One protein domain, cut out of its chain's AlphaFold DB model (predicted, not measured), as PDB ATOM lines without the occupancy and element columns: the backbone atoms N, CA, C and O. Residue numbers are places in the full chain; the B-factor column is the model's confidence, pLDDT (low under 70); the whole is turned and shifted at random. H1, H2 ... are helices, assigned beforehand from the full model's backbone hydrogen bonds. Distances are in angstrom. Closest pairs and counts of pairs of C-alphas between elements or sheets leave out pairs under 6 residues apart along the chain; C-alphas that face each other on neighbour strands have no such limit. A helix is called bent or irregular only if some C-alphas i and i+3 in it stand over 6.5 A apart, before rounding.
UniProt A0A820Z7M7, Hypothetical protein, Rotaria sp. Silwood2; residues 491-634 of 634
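What this domain is: This is residues 491 to 634 of the 634 residues of the protein "Hypothetical protein" of Rotaria sp. Silwood2 (UniProt A0A820Z7M7). H5 sits in the middle of a cluster of crossed helices, with H1, H7 and H8 packed on it at steep angles, while the long helix H3 runs past one side with H7 slanting across it. Residues 516 to 521 stick out at one end, and short H4 lies toward the other. The printed part has 144 residues, eight named helices, H1 to H8 in chain order, and no named strand: it is all helix. It is compact, with a radius of gyration of the C-alphas of 16.3 A and spans of 49 by 37 by 28 A.

Where its parts are: H1, residues 492 to 504, begins at C-alpha 492 (60.061, -16.991, 44.000). H2 is residues 509 to 513. H3, residues 527 to 554, is 40.7 A long. H4 is residues 559 to 563, H5 570 to 581 and H6 583 to 586. H7, residues 593 to 613, is 31.1 A long and only just irregular, with C-alphas 597 and 600 6.6 A apart. H8, residues 616 to 632, ends at C-alpha 632 (90.585, -22.540, 64.163).

How they stand to each other: The hub, H5, touches H1 at a steep tilt of 56 degrees, closest at the C-alphas of Ser 502 and Asp 571, 5.7 A. H5 touches H7, closest C-alphas Val 580 and Ile 603, 7.3 A. It only just touches H8, with 3 pairs of C-alphas within 8 A, closest Thr 573 and Phe 622, 6.4 A. H5 and H6 touch only at the corner, and only just, with 3 pairs. H3 touches H7 at a shallow tilt of 32 degrees, only just short of steep, closest C-alphas Thr 549 and Leu 606, 5.1 A. H2 and H4 are each close to H3 but not clearly touching. Every O i to N i+4 pair is within hydrogen-bond range in H1 to H5, 15 of 17 in H7 and 11 of 13 in H8; H6 is too short for one.

The domain as a whole: The C-alphas of Gln 521 and Phe 557, the two farthest apart, are 49.4 A apart. The printed part has no cut. The link from H2 to H3 is long. Mean pLDDT of the printed part is 76.3, with residues 516 to 523 and 553 to 567 among those under 70.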
ATOM      1  N   SER A 491      56.091 -18.877  45.650       52.19
ATOM      2  CA  SER A 491      56.724 -17.564  45.807       52.19
ATOM      3  C   SER A 491      58.215 -17.665  45.489       52.19
ATOM      4  O   SER A 491      58.977 -18.309  46.215       52.19
ATOM      5  N   ARG A 492      58.649 -17.000  44.409       59.62
ATOM      6  CA  ARG A 492      60.061 -16.991  44.000       59.62
ATOM      7  C   ARG A 492      60.957 -16.353  45.055       59.62
ATOM      8  O   ARG A 492      62.163 -16.513  44.967       59.62
ATOM      9  N   LEU A 493      60.399 -15.663  46.057       65.19
ATOM     10  CA  LEU A 493      61.161 -15.056  47.146       65.19
ATOM     11  C   LEU A 493      62.007 -16.094  47.882       65.19
ATOM     12  O   LEU A 493      63.204 -15.891  48.032       65.19
ATOM     13  N   ILE A 494      61.408 -17.211  48.296       66.69
ATOM     14  CA  ILE A 494      62.121 -18.276  49.011       66.69
ATOM     15  C   ILE A 494      63.218 -18.846  48.114       66.69
ATOM     16  O   ILE A 494      64.372 -18.905  48.517       66.69
ATOM     17  N   THR A 495      62.893 -19.155  46.857       68.19
ATOM     18  CA  THR A 495      63.853 -19.664  45.871       68.19
ATOM     19  C   THR A 495      65.004 -18.685  45.609       68.19
ATOM     20  O   THR A 495      66.163 -19.092  45.567       68.19
ATOM     21  N   SER A 496      64.717 -17.390  45.467       73.19
ATOM     22  CA  SER A 496      65.714 -16.338  45.248       73.19
ATOM     23  C   SER A 496      66.588 -16.108  46.476       73.19
ATOM     24  O   SER A 496      67.792 -15.908  46.329       73.19
ATOM     25  N   LEU A 497      66.016 -16.162  47.681       77.00
ATOM     26  CA  LEU A 497      66.772 -16.066  48.928       77.00
ATOM     27  C   LEU A 497      67.670 -17.291  49.116       77.00
ATOM     28  O   LEU A 497      68.858 -17.121  49.375       77.00
ATOM     29  N   SER A 498      67.157 -18.503  48.895       77.62
ATOM     30  CA  SER A 498      67.947 -19.738  48.952       77.62
ATOM     31  C   SER A 498      69.074 -19.747  47.909       77.62
ATOM     32  O   SER A 498      70.199 -20.144  48.216       77.62
ATOM     33  N   TYR A 499      68.829 -19.237  46.695       80.81
ATOM     34  CA  TYR A 499      69.872 -19.063  45.677       80.81
ATOM     35  C   TYR A 499      70.922 -18.027  46.099       80.81
ATOM     36  O   TYR A 499      72.119 -18.276  45.985       80.81
ATOM     37  N   PHE A 500      70.500 -16.877  46.633       86.50
ATOM     38  CA  PHE A 500      71.426 -15.857  47.122       86.50
ATOM     39  C   PHE A 500      72.310 -16.394  48.253       86.50
ATOM     40  O   PHE A 500      73.528 -16.229  48.209       86.50
ATOM     41  N   ILE A 501      71.712 -17.071  49.237       86.56
ATOM     42  CA  ILE A 501      72.427 -17.677  50.362       86.56
ATOM     43  C   ILE A 501      73.462 -18.685  49.841       86.56
ATOM     44  O   ILE A 501      74.630 -18.579  50.200       86.56
ATOM     45  N   SER A 502      73.068 -19.595  48.948       84.25
ATOM     46  CA  SER A 502      73.935 -20.692  48.488       84.25
ATOM     47  C   SER A 502      74.975 -20.307  47.426       84.25
ATOM     48  O   SER A 502      76.037 -20.924  47.367       84.25
ATOM     49  N   LYS A 503      74.700 -19.319  46.561       82.38
ATOM     50  CA  LYS A 503      75.550 -19.005  45.392       82.38
ATOM     51  C   LYS A 503      76.197 -17.627  45.409       82.38
ATOM     52  O   LYS A 503      77.173 -17.428  44.692       82.38
ATOM     53  N   ILE A 504      75.676 -16.676  46.182       85.19
ATOM     54  CA  ILE A 504      76.129 -15.277  46.121       85.19
ATOM     55  C   ILE A 504      76.762 -14.837  47.440       85.19
ATOM     56  O   ILE A 504      77.808 -14.198  47.428       85.19
ATOM     57  N   SER A 505      76.149 -15.176  48.575       87.81
ATOM     58  CA  SER A 505      76.469 -14.574  49.874       87.81
ATOM     59  C   SER A 505      77.937 -14.744  50.296       87.81
ATOM     60  O   SER A 505      78.557 -13.779  50.737       87.81
ATOM     61  N   MET A 506      78.503 -15.933  50.079       87.19
ATOM     62  CA  MET A 506      79.866 -16.309  50.481       87.19
ATOM     63  C   MET A 506      80.907 -16.194  49.358       87.19
ATOM     64  O   MET A 506      82.086 -16.422  49.600       87.19
ATOM     65  N   ASN A 507      80.484 -15.848  48.143       86.62
ATOM     66  CA  ASN A 507      81.340 -15.843  46.962       86.62
ATOM     67  C   ASN A 507      81.815 -14.424  46.620       86.62
ATOM     68  O   ASN A 507      81.139 -13.422  46.903       86.62
ATOM     69  N   THR A 508      82.997 -14.324  46.016       86.25
ATOM     70  CA  THR A 508      83.517 -13.058  45.494       86.25
ATOM     71  C   THR A 508      82.869 -12.719  44.151       86.25
ATOM     72  O   THR A 508      82.244 -13.562  43.505       86.25
ATOM     73  N   LEU A 509      83.029 -11.469  43.702       81.62
ATOM     74  CA  LEU A 509      82.559 -11.047  42.377       81.62
ATOM     75  C   LEU A 509      83.143 -11.932  41.260       81.62
ATOM     76  O   LEU A 509      82.429 -12.285  40.326       81.62
ATOM     77  N   HIS A 510      84.410 -12.339  41.394       80.94
ATOM     78  CA  HIS A 510      85.091 -13.203  40.428       80.94
ATOM     79  C   HIS A 510      84.466 -14.603  40.381       80.94
ATOM     80  O   HIS A 510      84.187 -15.114  39.297       80.94
ATOM     81  N   ASP A 511      84.164 -15.181  41.545       83.19
ATOM     82  CA  ASP A 511      83.524 -16.498  41.640       83.19
ATOM     83  C   ASP A 511      82.125 -16.482  41.013       83.19
ATOM     84  O   ASP A 511      81.736 -17.410  40.310       83.19
ATOM     85  N   ILE A 512      81.368 -15.401  41.218       81.81
ATOM     86  CA  ILE A 512      79.987 -15.291  40.733       81.81
ATOM     87  C   ILE A 512      79.924 -15.161  39.215       81.81
ATOM     88  O   ILE A 512      79.028 -15.716  38.582       81.81
ATOM     89  N   VAL A 513      80.880 -14.452  38.621       75.50
ATOM     90  CA  VAL A 513      80.935 -14.249  37.168       75.50
ATOM     91  C   VAL A 513      81.171 -15.570  36.432       75.50
ATOM     92  O   VAL A 513      80.647 -15.751  35.333       75.50
ATOM     93  N   SER A 514      81.850 -16.530  37.070       71.69
ATOM     94  CA  SER A 514      82.041 -17.885  36.533       71.69
ATOM     95  C   SER A 514      80.740 -18.692  36.391       71.69
ATOM     96  O   SER A 514      80.699 -19.666  35.643       71.69
ATOM     97  N   TYR A 515      79.654 -18.285  37.061       71.38
ATOM     98  CA  TYR A 515      78.349 -18.938  36.935       71.38
ATOM     99  C   TYR A 515      77.570 -18.520  35.681       71.38
ATOM    100  O   TYR A 515      76.522 -19.105  35.402       71.38
ATOM    101  N   PHE A 516      78.046 -17.525  34.923       66.06
ATOM    102  CA  PHE A 516      77.355 -17.038  33.731       66.06
ATOM    103  C   PHE A 516      77.933 -17.675  32.450       66.06
ATOM    104  O   PHE A 516      79.136 -17.568  32.216       66.06
ATOM    105  N   PRO A 517      77.101 -18.263  31.560       55.44
ATOM    106  CA  PRO A 517      77.546 -19.048  30.393       55.44
ATOM    107  C   PRO A 517      78.375 -18.304  29.325       55.44
ATOM    108  O   PRO A 517      78.719 -18.889  28.303       55.44
ATOM    109  N   ILE A 518      78.663 -17.014  29.513       55.91
ATOM    110  CA  ILE A 518      79.319 -16.133  28.530       55.91
ATOM    111  C   ILE A 518      80.830 -15.977  28.843       55.91
ATOM    112  O   ILE A 518      81.565 -15.304  28.124       55.91
ATOM    113  N   SER A 519      81.347 -16.603  29.905       53.94
ATOM    114  CA  SER A 519      82.676 -16.310  30.463       53.94
ATOM    115  C   SER A 519      83.866 -17.016  29.778       53.94
ATOM    116  O   SER A 519      84.704 -17.598  30.461       53.94
ATOM    117  N   ASN A 520      84.000 -16.922  28.449       49.72
ATOM    118  CA  ASN A 520      85.304 -17.122  27.779       49.72
ATOM    119  C   ASN A 520      86.132 -15.820  27.711       49.72
ATOM    120  O   ASN A 520      87.231 -15.809  27.163       49.72
ATOM    121  N   GLN A 521      85.617 -14.716  28.263       56.28
ATOM    122  CA  GLN A 521      86.340 -13.455  28.414       56.28
ATOM    123  C   GLN A 521      86.888 -13.320  29.838       56.28
ATOM    124  O   GLN A 521      86.148 -13.454  30.813       56.28
ATOM    125  N   SER A 522      88.185 -13.031  29.961       58.47
ATOM    126  CA  SER A 522      88.803 -12.645  31.231       58.47
ATOM    127  C   SER A 522      88.281 -11.266  31.646       58.47
ATOM    128  O   SER A 522      88.713 -10.246  31.104       58.47
ATOM    129  N   TYR A 523      87.337 -11.226  32.584       65.88
ATOM    130  CA  TYR A 523      86.856  -9.971  33.160       65.88
ATOM    131  C   TYR A 523      87.890  -9.426  34.147       65.88
ATOM    132  O   TYR A 523      88.236 -10.091  35.122       65.88
ATOM    133  N   VAL A 524      88.377  -8.209  33.901       74.12
ATOM    134  CA  VAL A 524      89.215  -7.469  34.851       74.12
ATOM    135  C   VAL A 524      88.308  -6.508  35.611       74.12
ATOM    136  O   VAL A 524      87.817  -5.539  35.036       74.12
ATOM    137  N   PHE A 525      88.061  -6.783  36.893       80.25
ATOM    138  CA  PHE A 525      87.277  -5.900  37.757       80.25
ATOM    139  C   PHE A 525      88.174  -4.872  38.432       80.25
ATOM    140  O   PHE A 525      89.245  -5.204  38.943       80.25
ATOM    141  N   THR A 526      87.727  -3.619  38.486       81.38
ATOM    142  CA  THR A 526      88.434  -2.610  39.271       81.38
ATOM    143  C   THR A 526      88.184  -2.838  40.768       81.38
ATOM    144  O   THR A 526      87.145  -3.388  41.155       81.38
ATOM    145  N   PRO A 527      89.074  -2.358  41.658       81.88
ATOM    146  CA  PRO A 527      88.819  -2.382  43.098       81.88
ATOM    147  C   PRO A 527      87.499  -1.699  43.489       81.88
ATOM    148  O   PRO A 527      86.840  -2.107  44.447       81.88
ATOM    149  N   ASN A 528      87.072  -0.680  42.732       74.06
ATOM    150  CA  ASN A 528      85.799  -0.010  42.965       74.06
ATOM    151  C   ASN A 528      84.594  -0.897  42.608       74.06
ATOM    152  O   ASN A 528      83.610  -0.866  43.343       74.06
ATOM    153  N   ASP A 529      84.670  -1.715  41.557       76.19
ATOM    154  CA  ASP A 529      83.588  -2.642  41.181       76.19
ATOM    155  C   ASP A 529      83.393  -3.718  42.251       76.19
ATOM    156  O   ASP A 529      82.273  -3.973  42.695       76.19
ATOM    157  N   VAL A 530      84.502  -4.280  42.748       81.56
ATOM    158  CA  VAL A 530      84.494  -5.233  43.867       81.56
ATOM    159  C   VAL A 530      83.910  -4.583  45.124       81.56
ATOM    160  O   VAL A 530      83.086  -5.190  45.812       81.56
ATOM    161  N   ARG A 531      84.275  -3.328  45.407       79.12
ATOM    162  CA  ARG A 531      83.741  -2.571  46.546       79.12
ATOM    163  C   ARG A 531      82.239  -2.318  46.415       79.12
ATOM    164  O   ARG A 531      81.503  -2.572  47.364       79.12
ATOM    165  N   GLN A 532      81.764  -1.849  45.262       74.56
ATOM    166  CA  GLN A 532      80.337  -1.605  45.023       74.56
ATOM    167  C   GLN A 532      79.523  -2.898  45.109       74.56
ATOM    168  O   GLN A 532      78.460  -2.920  45.736       74.56
ATOM    169  N   PHE A 533      80.051  -3.988  44.552       82.62
ATOM    170  CA  PHE A 533      79.462  -5.313  44.682       82.62
ATOM    171  C   PHE A 533      79.361  -5.748  46.150       82.62
ATOM    172  O   PHE A 533      78.285  -6.142  46.599       82.62
ATOM    173  N   ASN A 534      80.444  -5.626  46.923       85.88
ATOM    174  CA  ASN A 534      80.455  -5.997  48.338       85.88
ATOM    175  C   ASN A 534      79.496  -5.140  49.173       85.88
ATOM    176  O   ASN A 534      78.781  -5.692  50.007       85.88
ATOM    177  N   ILE A 535      79.388  -3.832  48.905       79.75
ATOM    178  CA  ILE A 535      78.391  -2.957  49.545       79.75
ATOM    179  C   ILE A 535      76.973  -3.469  49.262       79.75
ATOM    180  O   ILE A 535      76.172  -3.629  50.190       79.75
ATOM    181  N   ALA A 536      76.653  -3.769  48.001       77.44
ATOM    182  CA  ALA A 536      75.339  -4.280  47.621       77.44
ATOM    183  C   ALA A 536      75.048  -5.647  48.266       77.44
ATOM    184  O   ALA A 536      73.989  -5.834  48.869       77.44
ATOM    185  N   LYS A 537      76.007  -6.577  48.212       87.00
ATOM    186  CA  LYS A 537      75.910  -7.924  48.790       87.00
ATOM    187  C   LYS A 537      75.706  -7.879  50.306       87.00
ATOM    188  O   LYS A 537      74.747  -8.463  50.807       87.00
ATOM    189  N   CYS A 538      76.537  -7.127  51.028       87.62
ATOM    190  CA  CYS A 538      76.432  -6.959  52.481       87.62
ATOM    191  C   CYS A 538      75.105  -6.312  52.884       87.62
ATOM    192  O   CYS A 538      74.476  -6.720  53.859       87.62
ATOM    193  N   THR A 539      74.617  -5.359  52.089       80.69
ATOM    194  CA  THR A 539      73.301  -4.752  52.308       80.69
ATOM    195  C   THR A 539      72.176  -5.787  52.197       80.69
ATOM    196  O   THR A 539      71.252  -5.785  53.015       80.69
ATOM    197  N   VAL A 540      72.234  -6.683  51.206       81.50
ATOM    198  CA  VAL A 540      71.255  -7.772  51.058       81.50
ATOM    199  C   VAL A 540      71.347  -8.748  52.232       81.50
ATOM    200  O   VAL A 540      70.308  -9.109  52.777       81.50
ATOM    201  N   ILE A 541      72.556  -9.097  52.683       86.81
ATOM    202  CA  ILE A 541      72.768  -9.970  53.850       86.81
ATOM    203  C   ILE A 541      72.137  -9.367  55.105       86.81
ATOM    204  O   ILE A 541      71.327 -10.022  55.751       86.81
ATOM    205  N   VAL A 542      72.421  -8.101  55.427       84.44
ATOM    206  CA  VAL A 542      71.838  -7.447  56.613       84.44
ATOM    207  C   VAL A 542      70.310  -7.431  56.540       84.44
ATOM    208  O   VAL A 542      69.633  -7.677  57.540       84.44
ATOM    209  N   ARG A 543      69.734  -7.169  55.361       78.81
ATOM    210  CA  ARG A 543      68.275  -7.182  55.167       78.81
ATOM    211  C   ARG A 543      67.682  -8.578  55.322       78.81
ATOM    212  O   ARG A 543      66.646  -8.709  55.969       78.81
ATOM    213  N   LEU A 544      68.348  -9.594  54.784       83.12
ATOM    214  CA  LEU A 544      67.970 -10.994  54.933       83.12
ATOM    215  C   LEU A 544      67.985 -11.421  56.404       83.12
ATOM    216  O   LEU A 544      66.996 -11.965  56.885       83.12
ATOM    217  N   LEU A 545      69.061 -11.127  57.139       85.38
ATOM    218  CA  LEU A 545      69.170 -11.488  58.553       85.38
ATOM    219  C   LEU A 545      68.080 -10.810  59.388       85.38
ATOM    220  O   LEU A 545      67.407 -11.486  60.159       85.38
ATOM    221  N   ASN A 546      67.820  -9.514  59.173       77.06
ATOM    222  CA  ASN A 546      66.728  -8.811  59.858       77.06
ATOM    223  C   ASN A 546      65.352  -9.419  59.537       77.06
ATOM    224  O   ASN A 546      64.497  -9.513  60.418       77.06
ATOM    225  N   PHE A 547      65.124  -9.809  58.280       75.75
ATOM    226  CA  PHE A 547      63.890 -10.469  57.860       75.75
ATOM    227  C   PHE A 547      63.699 -11.802  58.596       75.75
ATOM    228  O   PHE A 547      62.625 -12.049  59.141       75.75
ATOM    229  N   ILE A 548      64.762 -12.603  58.701       76.94
ATOM    230  CA  ILE A 548      64.764 -13.875  59.434       76.94
ATOM    231  C   ILE A 548      64.538 -13.651  60.939       76.94
ATOM    232  O   ILE A 548      63.687 -14.313  61.530       76.94
ATOM    233  N   THR A 549      65.215 -12.675  61.558       79.62
ATOM    234  CA  THR A 549      64.996 -12.318  62.974       79.62
ATOM    235  C   THR A 549      63.539 -11.945  63.244       79.62
ATOM    236  O   THR A 549      62.947 -12.388  64.223       79.62
ATOM    237  N   ALA A 550      62.939 -11.131  62.371       72.56
ATOM    238  CA  ALA A 550      61.558 -10.689  62.529       72.56
ATOM    239  C   ALA A 550      60.556 -11.849  62.409       72.56
ATOM    240  O   ALA A 550      59.558 -11.861  63.132       72.56
ATOM    241  N   ILE A 551      60.830 -12.823  61.531       69.19
ATOM    242  CA  ILE A 551      60.046 -14.062  61.431       69.19
ATOM    243  C   ILE A 551      60.095 -14.819  62.754       69.19
ATOM    244  O   ILE A 551      59.049 -15.158  63.311       69.19
ATOM    245  N   TRP A 552      61.304 -15.054  63.264       72.75
ATOM    246  CA  TRP A 552      61.504 -15.878  64.448       72.75
ATOM    247  C   TRP A 552      60.885 -15.277  65.711       72.75
ATOM    248  O   TRP A 552      60.250 -16.007  66.464       72.75
ATOM    249  N   LEU A 553      60.976 -13.958  65.901       69.44
ATOM    250  CA  LEU A 553      60.404 -13.280  67.072       69.44
ATOM    251  C   LEU A 553      58.868 -13.252  67.097       69.44
ATOM    252  O   LEU A 553      58.280 -13.166  68.173       69.44
ATOM    253  N   LYS A 554      58.202 -13.246  65.933       64.31
ATOM    254  CA  LYS A 554      56.759 -12.955  65.849       64.31
ATOM    255  C   LYS A 554      55.883 -14.190  65.613       64.31
ATOM    256  O   LYS A 554      54.728 -14.172  66.027       64.31
ATOM    257  N   TYR A 555      56.407 -15.245  64.983       62.31
ATOM    258  CA  TYR A 555      55.600 -16.401  64.559       62.31
ATOM    259  C   TYR A 555      56.258 -17.761  64.874       62.31
ATOM    260  O   TYR A 555      56.487 -18.549  63.959       62.31
ATOM    261  N   PRO A 556      56.536 -18.091  66.152       58.72
ATOM    262  CA  PRO A 556      57.305 -19.282  66.533       58.72
ATOM    263  C   PRO A 556      56.716 -20.627  66.067       58.72
ATOM    264  O   PRO A 556      57.459 -21.583  65.860       58.72
ATOM    265  N   PHE A 557      55.398 -20.717  65.855       53.03
ATOM    266  CA  PHE A 557      54.725 -21.954  65.427       53.03
ATOM    267  C   PHE A 557      54.686 -22.147  63.898       53.03
ATOM    268  O   PHE A 557      54.743 -23.285  63.432       53.03
ATOM    269  N   ASP A 558      54.683 -21.063  63.110       53.25
ATOM    270  CA  ASP A 558      54.726 -21.109  61.634       53.25
ATOM    271  C   ASP A 558      56.141 -21.361  61.087       53.25
ATOM    272  O   ASP A 558      56.324 -21.707  59.916       53.25
ATOM    273  N   ILE A 559      57.150 -21.254  61.957       54.84
ATOM    274  CA  ILE A 559      58.551 -21.571  61.673       54.84
ATOM    275  C   ILE A 559      58.702 -22.990  61.109       54.84
ATOM    276  O   ILE A 559      59.489 -23.171  60.186       54.84
ATOM    277  N   ARG A 560      57.917 -23.982  61.566       50.78
ATOM    278  CA  ARG A 560      57.977 -25.353  61.017       50.78
ATOM    279  C   ARG A 560      57.690 -25.385  59.510       50.78
ATOM    280  O   ARG A 560      58.477 -25.953  58.770       50.78
ATOM    281  N   ARG A 561      56.674 -24.656  59.030       52.03
ATOM    282  CA  ARG A 561      56.355 -24.553  57.589       52.03
ATOM    283  C   ARG A 561      57.397 -23.779  56.779       52.03
ATOM    284  O   ARG A 561      57.562 -24.046  55.591       52.03
ATOM    285  N   ALA A 562      58.068 -22.797  57.382       49.88
ATOM    286  CA  ALA A 562      59.132 -22.034  56.725       49.88
ATOM    287  C   ALA A 562      60.469 -22.804  56.681       49.88
ATOM    288  O   ALA A 562      61.220 -22.675  55.714       49.88
ATOM    289  N   ILE A 563      60.742 -23.625  57.703       52.59
ATOM    290  CA  ILE A 563      61.876 -24.559  57.773       52.59
ATOM    291  C   ILE A 563      61.697 -25.694  56.765       52.59
ATOM    292  O   ILE A 563      62.635 -25.985  56.025       52.59
ATOM    293  N   ASP A 564      60.490 -26.258  56.662       51.78
ATOM    294  CA  ASP A 564      60.165 -27.311  55.688       51.78
ATOM    295  C   ASP A 564      60.332 -26.830  54.226       51.78
ATOM    296  O   ASP A 564      60.435 -27.640  53.308       51.78
ATOM    297  N   ASN A 565      60.433 -25.510  54.003       52.06
ATOM    298  CA  ASN A 565      60.560 -24.859  52.696       52.06
ATOM    299  C   ASN A 565      61.929 -24.184  52.441       52.06
ATOM    300  O   ASN A 565      61.996 -23.174  51.748       52.06
ATOM    301  N   SER A 566      63.046 -24.756  52.906       60.12
ATOM    302  CA  SER A 566      64.429 -24.469  52.438       60.12
ATOM    303  C   SER A 566      65.155 -23.190  52.902       60.12
ATOM    304  O   SER A 566      66.330 -23.038  52.570       60.12
ATOM    305  N   LEU A 567      64.538 -22.279  53.672       65.62
ATOM    306  CA  LEU A 567      65.227 -21.046  54.117       65.62
ATOM    307  C   LEU A 567      66.274 -21.289  55.214       65.62
ATOM    308  O   LEU A 567      67.304 -20.616  55.233       65.62
ATOM    309  N   TYR A 568      66.021 -22.228  56.131       75.25
ATOM    310  CA  TYR A 568      66.999 -22.624  57.145       75.25
ATOM    311  C   TYR A 568      67.904 -23.718  56.578       75.25
ATOM    312  O   TYR A 568      67.527 -24.886  56.528       75.25
ATOM    313  N   SER A 569      69.088 -23.323  56.110       77.88
ATOM    314  CA  SER A 569      70.055 -24.212  55.464       77.88
ATOM    315  C   SER A 569      71.423 -24.173  56.151       77.88
ATOM    316  O   SER A 569      71.745 -23.254  56.914       77.88
ATOM    317  N   ASN A 570      72.267 -25.161  55.839       82.44
ATOM    318  CA  ASN A 570      73.671 -25.156  56.261       82.44
ATOM    319  C   ASN A 570      74.414 -23.915  55.737       82.44
ATOM    320  O   ASN A 570      75.246 -23.356  56.449       82.44
ATOM    321  N   ASP A 571      74.066 -23.436  54.539       85.94
ATOM    322  CA  ASP A 571      74.649 -22.225  53.955       85.94
ATOM    323  C   ASP A 571      74.249 -20.960  54.731       85.94
ATOM    324  O   ASP A 571      75.090 -20.092  54.963       85.94
ATOM    325  N   LEU A 572      72.998 -20.869  55.206       86.94
ATOM    326  CA  LEU A 572      72.564 -19.772  56.079       86.94
ATOM    327  C   LEU A 572      73.309 -19.810  57.419       86.94
ATOM    328  O   LEU A 572      73.768 -18.777  57.901       86.94
ATOM    329  N   THR A 573      73.457 -21.000  58.003       87.25
ATOM    330  CA  THR A 573      74.225 -21.194  59.240       87.25
ATOM    331  C   THR A 573      75.669 -20.731  59.061       87.25
ATOM    332  O   THR A 573      76.172 -19.945  59.862       87.25
ATOM    333  N   LYS A 574      76.316 -21.143  57.966       87.75
ATOM    334  CA  LYS A 574      77.679 -20.728  57.626       87.75
ATOM    335  C   LYS A 574      77.783 -19.215  57.438       87.75
ATOM    336  O   LYS A 574      78.719 -18.608  57.951       87.75
ATOM    337  N   LEU A 575      76.816 -18.600  56.757       91.12
ATOM    338  CA  LEU A 575      76.755 -17.150  56.570       91.12
ATOM    339  C   LEU A 575      76.670 -16.410  57.914       91.12
ATOM    340  O   LEU A 575      77.432 -15.470  58.133       91.12
ATOM    341  N   ILE A 576      75.787 -16.844  58.821       90.81
ATOM    342  CA  ILE A 576      75.627 -16.242  60.155       90.81
ATOM    343  C   ILE A 576      76.928 -16.358  60.955       90.81
ATOM    344  O   ILE A 576      77.401 -15.356  61.485       90.81
ATOM    345  N   LEU A 577      77.534 -17.548  61.006       90.12
ATOM    346  CA  LEU A 577      78.786 -17.768  61.735       90.12
ATOM    347  C   LEU A 577      79.939 -16.951  61.148       90.12
ATOM    348  O   LEU A 577      80.699 -16.338  61.890       90.12
ATOM    349  N   THR A 578      80.031 -16.852  59.824       89.12
ATOM    350  CA  THR A 578      81.058 -16.021  59.182       89.12
ATOM    351  C   THR A 578      80.843 -14.540  59.512       89.12
ATOM    352  O   THR A 578      81.810 -13.826  59.740       89.12
ATOM    353  N   CYS A 579      79.596 -14.064  59.628       90.62
ATOM    354  CA  CYS A 579      79.331 -12.689  60.070       90.62
ATOM    355  C   CYS A 579      79.777 -12.436  61.524       90.62
ATOM    356  O   CYS A 579      80.076 -11.293  61.862       90.62
ATOM    357  N   VAL A 580      79.800 -13.473  62.373       89.19
ATOM    358  CA  VAL A 580      80.266 -13.398  63.769       89.19
ATOM    359  C   VAL A 580      81.792 -13.406  63.840       89.19
ATOM    360  O   VAL A 580      82.369 -12.539  64.489       89.19
ATOM    361  N   PHE A 581      82.436 -14.381  63.193       86.94
ATOM    362  CA  PHE A 581      83.866 -14.653  63.368       86.94
ATOM    363  C   PHE A 581      84.762 -13.908  62.367       86.94
ATOM    364  O   PHE A 581      85.855 -13.482  62.722       86.94
ATOM    365  N   ASN A 582      84.315 -13.704  61.122       87.12
ATOM    366  CA  ASN A 582      85.123 -13.074  60.070       87.12
ATOM    367  C   ASN A 582      84.249 -12.359  59.020       87.12
ATOM    368  O   ASN A 582      84.141 -12.773  57.863       87.12
ATOM    369  N   ALA A 583      83.615 -11.251  59.413       89.69
ATOM    370  CA  ALA A 583      82.726 -10.496  58.523       89.69
ATOM    371  C   ALA A 583      83.452  -9.935  57.278       89.69
ATOM    372  O   ALA A 583      82.844  -9.787  56.212       89.69
ATOM    373  N   THR A 584      84.761  -9.679  57.376       88.94
ATOM    374  CA  THR A 584      85.616  -9.249  56.256       88.94
ATOM    375  C   THR A 584      85.641 -10.251  55.109       88.94
ATOM    376  O   THR A 584      85.637  -9.836  53.952       88.94
ATOM    377  N   GLN A 585      85.576 -11.557  55.394       88.81
ATOM    378  CA  GLN A 585      85.542 -12.608  54.369       88.81
ATOM    379  C   GLN A 585      84.323 -12.483  53.443       88.81
ATOM    380  O   GLN A 585      84.381 -12.805  52.258       88.81
ATOM    381  N   ILE A 586      83.214 -11.975  53.975       88.56
ATOM    382  CA  ILE A 586      81.964 -11.778  53.239       88.56
ATOM    383  C   ILE A 586      82.003 -10.466  52.441       88.56
ATOM    384  O   ILE A 586      81.254 -10.302  51.479       88.56
ATOM    385  N   GLY A 587      82.909  -9.550  52.788       87.50
ATOM    386  CA  GLY A 587      83.060  -8.239  52.163       87.50
ATOM    387  C   GLY A 587      82.522  -7.077  52.999       87.50
ATOM    388  O   GLY A 587      82.345  -5.990  52.446       87.50
ATOM    389  N   PHE A 588      82.248  -7.278  54.295       89.06
ATOM    390  CA  PHE A 588      81.949  -6.162  55.195       89.06
ATOM    391  C   PHE A 588      83.208  -5.322  55.428       89.06
ATOM    392  O   PHE A 588      84.269  -5.850  55.756       89.06
ATOM    393  N   ASP A 589      83.070  -4.005  55.293       86.25
ATOM    394  CA  ASP A 589      84.129  -3.058  55.621       86.25
ATOM    395  C   ASP A 589      84.085  -2.740  57.119       86.25
ATOM    396  O   ASP A 589      83.304  -1.900  57.562       86.25
ATOM    397  N   ILE A 590      84.896  -3.444  57.913       82.12
ATOM    398  CA  ILE A 590      84.960  -3.251  59.374       82.12
ATOM    399  C   ILE A 590      85.592  -1.892  59.734       82.12
ATOM    400  O   ILE A 590      85.353  -1.375  60.822       82.12
ATOM    401  N   ASN A 591      86.315  -1.248  58.810       82.12
ATOM    402  CA  ASN A 591      86.815   0.114  59.024       82.12
ATOM    403  C   ASN A 591      85.691   1.162  58.948       82.12
ATOM    404  O   ASN A 591      85.879   2.305  59.363       82.12
ATOM    405  N   ASN A 592      84.512   0.788  58.440       80.56
ATOM    406  CA  ASN A 592      83.329   1.628  58.504       80.56
ATOM    407  C   ASN A 592      82.733   1.588  59.919       80.56
ATOM    408  O   ASN A 592      82.193   0.571  60.360       80.56
ATOM    409  N   GLU A 593      82.790   2.724  60.612       75.56
ATOM    410  CA  GLU A 593      82.355   2.862  62.005       75.56
ATOM    411  C   GLU A 593      80.889   2.445  62.229       75.56
ATOM    412  O   GLU A 593      80.558   1.832  63.247       75.56
ATOM    413  N   GLU A 594      80.003   2.719  61.267       75.69
ATOM    414  CA  GLU A 594      78.592   2.346  61.363       75.69
ATOM    415  C   GLU A 594      78.404   0.824  61.295       75.69
ATOM    416  O   GLU A 594      77.613   0.265  62.060       75.69
ATOM    417  N   ILE A 595      79.138   0.146  60.408       80.81
ATOM    418  CA  ILE A 595      79.088  -1.315  60.266       80.81
ATOM    419  C   ILE A 595      79.690  -1.978  61.506       80.81
ATOM    420  O   ILE A 595      79.064  -2.878  62.065       80.81
ATOM    421  N   ASN A 596      80.844  -1.491  61.972       80.06
ATOM    422  CA  ASN A 596      81.545  -2.035  63.134       80.06
ATOM    423  C   ASN A 596      80.691  -1.971  64.415       80.06
ATOM    424  O   ASN A 596      80.678  -2.908  65.207       80.06
ATOM    425  N   LYS A 597      79.900  -0.901  64.587       78.25
ATOM    426  CA  LYS A 597      78.982  -0.756  65.730       78.25
ATOM    427  C   LYS A 597      77.682  -1.549  65.559       78.25
ATOM    428  O   LYS A 597      77.266  -2.258  66.470       78.25
ATOM    429  N   LYS A 598      77.015  -1.447  64.401       82.00
ATOM    430  CA  LYS A 598      75.639  -1.960  64.233       82.00
ATOM    431  C   LYS A 598      75.556  -3.436  63.850       82.00
ATOM    432  O   LYS A 598      74.514  -4.054  64.078       82.00
ATOM    433  N   LEU A 599      76.576  -4.004  63.204       84.75
ATOM    434  CA  LEU A 599      76.538  -5.402  62.764       84.75
ATOM    435  C   LEU A 599      76.518  -6.383  63.956       84.75
ATOM    436  O   LEU A 599      75.620  -7.232  63.970       84.75
ATOM    437  N   PRO A 600      77.378  -6.243  64.991       87.06
ATOM    438  CA  PRO A 600      77.345  -7.121  66.165       87.06
ATOM    439  C   PRO A 600      76.013  -7.071  66.921       87.06
ATOM    440  O   PRO A 600      75.463  -8.115  67.268       87.06
ATOM    441  N   GLU A 601      75.440  -5.877  67.114       83.81
ATOM    442  CA  GLU A 601      74.138  -5.706  67.776       83.81
ATOM    443  C   GLU A 601      73.025  -6.480  67.059       83.81
ATOM    444  O   GLU A 601      72.220  -7.172  67.685       83.81
ATOM    445  N   ARG A 602      72.988  -6.402  65.724       83.00
ATOM    446  CA  ARG A 602      71.976  -7.087  64.907       83.00
ATOM    447  C   ARG A 602      72.127  -8.599  64.960       83.00
ATOM    448  O   ARG A 602      71.128  -9.303  65.109       83.00
ATOM    449  N   ILE A 603      73.360  -9.091  64.855       88.12
ATOM    450  CA  ILE A 603      73.649 -10.524  64.945       88.12
ATOM    451  C   ILE A 603      73.290 -11.045  66.339       88.12
ATOM    452  O   ILE A 603      72.691 -12.110  66.451       88.12
ATOM    453  N   LEU A 604      73.551 -10.280  67.400       86.56
ATOM    454  CA  LEU A 604      73.179 -10.663  68.760       86.56
ATOM    455  C   LEU A 604      71.660 -10.828  68.926       86.56
ATOM    456  O   LEU A 604      71.215 -11.784  69.560       86.56
ATOM    457  N   ILE A 605      70.853  -9.927  68.353       84.62
ATOM    458  CA  ILE A 605      69.384 -10.043  68.386       84.62
ATOM    459  C   ILE A 605      68.927 -11.290  67.618       84.62
ATOM    460  O   ILE A 605      68.072 -12.028  68.108       84.62
ATOM    461  N   LEU A 606      69.518 -11.555  66.448       86.12
ATOM    462  CA  LEU A 606      69.251 -12.762  65.666       86.12
ATOM    463  C   LEU A 606      69.572 -14.029  66.472       86.12
ATOM    464  O   LEU A 606      68.712 -14.894  66.585       86.12
ATOM    465  N   LEU A 607      70.763 -14.117  67.070       87.94
ATOM    466  CA  LEU A 607      71.195 -15.274  67.862       87.94
ATOM    467  C   LEU A 607      70.297 -15.499  69.082       87.94
ATOM    468  O   LEU A 607      69.896 -16.629  69.342       87.94
ATOM    469  N   LYS A 608      69.909 -14.431  69.791       84.88
ATOM    470  CA  LYS A 608      68.929 -14.525  70.885       84.88
ATOM    471  C   LYS A 608      67.584 -15.050  70.391       84.88
ATOM    472  O   LYS A 608      66.987 -15.898  71.035       84.88
ATOM    473  N   SER A 609      67.125 -14.577  69.234       81.81
ATOM    474  CA  SER A 609      65.886 -15.062  68.629       81.81
ATOM    475  C   SER A 609      65.975 -16.525  68.174       81.81
ATOM    476  O   SER A 609      64.959 -17.216  68.162       81.81
ATOM    477  N   MET A 610      67.157 -16.996  67.766       82.12
ATOM    478  CA  MET A 610      67.393 -18.398  67.412       82.12
ATOM    479  C   MET A 610      67.270 -19.295  68.632       82.12
ATOM    480  O   MET A 610      66.542 -20.282  68.591       82.12
ATOM    481  N   THR A 611      67.955 -18.940  69.719       82.69
ATOM    482  CA  THR A 611      67.975 -19.751  70.941       82.69
ATOM    483  C   THR A 611      66.609 -19.818  71.614       82.69
ATOM    484  O   THR A 611      66.294 -20.828  72.237       82.69
ATOM    485  N   THR A 612      65.776 -18.782  71.476       79.75
ATOM    486  CA  THR A 612      64.436 -18.752  72.075       79.75
ATOM    487  C   THR A 612      63.368 -19.479  71.262       79.75
ATOM    488  O   THR A 612      62.385 -19.932  71.848       79.75
ATOM    489  N   HIS A 613      63.502 -19.561  69.934       75.44
ATOM    490  CA  HIS A 613      62.399 -19.988  69.060       75.44
ATOM    491  C   HIS A 613      62.700 -21.195  68.161       75.44
ATOM    492  O   HIS A 613      61.756 -21.792  67.642       75.44
ATOM    493  N   LEU A 614      63.967 -21.586  67.965       74.69
ATOM    494  CA  LEU A 614      64.303 -22.774  67.174       74.69
ATOM    495  C   LEU A 614      64.322 -24.048  68.039       74.69
ATOM    496  O   LEU A 614      64.838 -24.026  69.157       74.69
ATOM    497  N   PRO A 615      63.815 -25.187  67.524       74.81
ATOM    498  CA  PRO A 615      63.969 -26.484  68.173       74.81
ATOM    499  C   PRO A 615      65.441 -26.855  68.376       74.81
ATOM    500  O   PRO A 615      66.269 -26.655  67.487       74.81
ATOM    501  N   GLU A 616      65.745 -27.496  69.504       76.19
ATOM    502  CA  GLU A 616      67.111 -27.871  69.884       76.19
ATOM    503  C   GLU A 616      67.828 -28.707  68.809       76.19
ATOM    504  O   GLU A 616      68.993 -28.467  68.505       76.19
ATOM    505  N   GLN A 617      67.107 -29.605  68.134       75.19
ATOM    506  CA  GLN A 617      67.619 -30.452  67.047       75.19
ATOM    507  C   GLN A 617      68.246 -29.656  65.887       75.19
ATOM    508  O   GLN A 617      69.190 -30.129  65.261       75.19
ATOM    509  N   LEU A 618      67.745 -28.449  65.607       73.88
ATOM    510  CA  LEU A 618      68.253 -27.572  64.546       73.88
ATOM    511  C   LEU A 618      69.366 -26.635  65.022       73.88
ATOM    512  O   LEU A 618      70.103 -26.089  64.199       73.88
ATOM    513  N   LEU A 619      69.491 -26.456  66.337       78.50
ATOM    514  CA  LEU A 619      70.550 -25.670  66.964       78.50
ATOM    515  C   LEU A 619      71.818 -26.502  67.197       78.50
ATOM    516  O   LEU A 619      72.913 -25.954  67.124       78.50
ATOM    517  N   GLN A 620      71.706 -27.819  67.404       79.38
ATOM    518  CA  GLN A 620      72.868 -28.693  67.628       79.38
ATOM    519  C   GLN A 620      73.935 -28.601  66.509       79.38
ATOM    520  O   GLN A 620      75.101 -28.368  66.837       79.38
ATOM    521  N   PRO A 621      73.587 -28.664  65.202       78.62
ATOM    522  CA  PRO A 621      74.566 -28.478  64.125       78.62
ATOM    523  C   PRO A 621      75.165 -27.063  64.084       78.62
ATOM    524  O   PRO A 621      76.324 -26.871  63.713       78.62
ATOM    525  N   PHE A 622      74.379 -26.054  64.470       84.06
ATOM    526  CA  PHE A 622      74.840 -24.669  64.549       84.06
ATOM    527  C   PHE A 622      75.911 -24.518  65.637       84.06
ATOM    528  O   PHE A 622      76.978 -23.958  65.379       84.06
ATOM    529  N   TYR A 623      75.675 -25.081  66.827       84.31
ATOM    530  CA  TYR A 623      76.638 -25.067  67.927       84.31
ATOM    531  C   TYR A 623      77.914 -25.839  67.599       84.31
ATOM    532  O   TYR A 623      79.005 -25.340  67.871       84.31
ATOM    533  N   SER A 624      77.808 -27.018  66.977       81.56
ATOM    534  CA  SER A 624      78.993 -27.793  66.592       81.56
ATOM    535  C   SER A 624      79.873 -27.042  65.593       81.56
ATOM    536  O   SER A 624      81.095 -27.040  65.739       81.56
ATOM    537  N   ASN A 625      79.267 -26.354  64.620       81.94
ATOM    538  CA  ASN A 625      79.999 -25.554  63.638       81.94
ATOM    539  C   ASN A 625      80.639 -24.312  64.277       81.94
ATOM    540  O   ASN A 625      81.791 -24.001  63.983       81.94
ATOM    541  N   ALA A 626      79.939 -23.641  65.200       82.94
ATOM    542  CA  ALA A 626      80.496 -22.517  65.956       82.94
ATOM    543  C   ALA A 626      81.727 -22.936  66.781       82.94
ATOM    544  O   ALA A 626      82.759 -22.272  66.734       82.94
ATOM    545  N   LEU A 627      81.646 -24.081  67.471       81.62
ATOM    546  CA  LEU A 627      82.745 -24.658  68.253       81.62
ATOM    547  C   LEU A 627      83.970 -25.011  67.398       81.62
ATOM    548  O   LEU A 627      85.103 -24.894  67.865       81.62
ATOM    549  N   GLN A 628      83.766 -25.457  66.157       78.88
ATOM    550  CA  GLN A 628      84.868 -25.713  65.229       78.88
ATOM    551  C   GLN A 628      85.563 -24.413  64.811       78.88
ATOM    552  O   GLN A 628      86.788 -24.361  64.849       78.88
ATOM    553  N   MET A 629      84.803 -23.356  64.502       74.31
ATOM    554  CA  MET A 629      85.371 -22.061  64.105       74.31
ATOM    555  C   MET A 629      86.147 -21.382  65.245       74.31
ATOM    556  O   MET A 629      87.231 -20.857  65.016       74.31
ATOM    557  N   THR A 630      85.686 -21.505  66.499       71.38
ATOM    558  CA  THR A 630      86.438 -21.005  67.670       71.38
ATOM    559  C   THR A 630      87.764 -21.726  67.918       71.38
ATOM    560  O   THR A 630      88.623 -21.192  68.607       71.38
ATOM    561  N   LYS A 631      87.934 -22.952  67.404       66.25
ATOM    562  CA  LYS A 631      89.181 -23.725  67.549       66.25
ATOM    563  C   LYS A 631      90.185 -23.446  66.431       66.25
ATOM    564  O   LYS A 631      91.357 -23.762  66.600       66.25
ATOM    565  N   SER A 632      89.731 -22.919  65.293       58.38
ATOM    566  CA  SER A 632      90.585 -22.540  64.163       58.38
ATOM    567  C   SER A 632      91.143 -21.116  64.264       58.38
ATOM    568  O   SER A 632      92.200 -20.869  63.694       58.38
ATOM    569  N   ASP A 633      90.484 -20.218  65.004       44.31
ATOM    570  CA  ASP A 633      90.933 -18.836  65.268       44.31
ATOM    571  C   ASP A 633      91.783 -18.743  66.555       44.31
ATOM    572  O   ASP A 633      91.452 -17.996  67.475       44.31
ATOM    573  N   GLY A 634      92.834 -19.570  66.645       38.25
ATOM    574  CA  GLY A 634      93.767 -19.607  67.784       38.25
ATOM    575  C   GLY A 634      94.518 -18.302  68.024       38.25
ATOM    576  O   GLY A 634      95.010 -17.720  67.030       38.25
TER     577      GLY A 634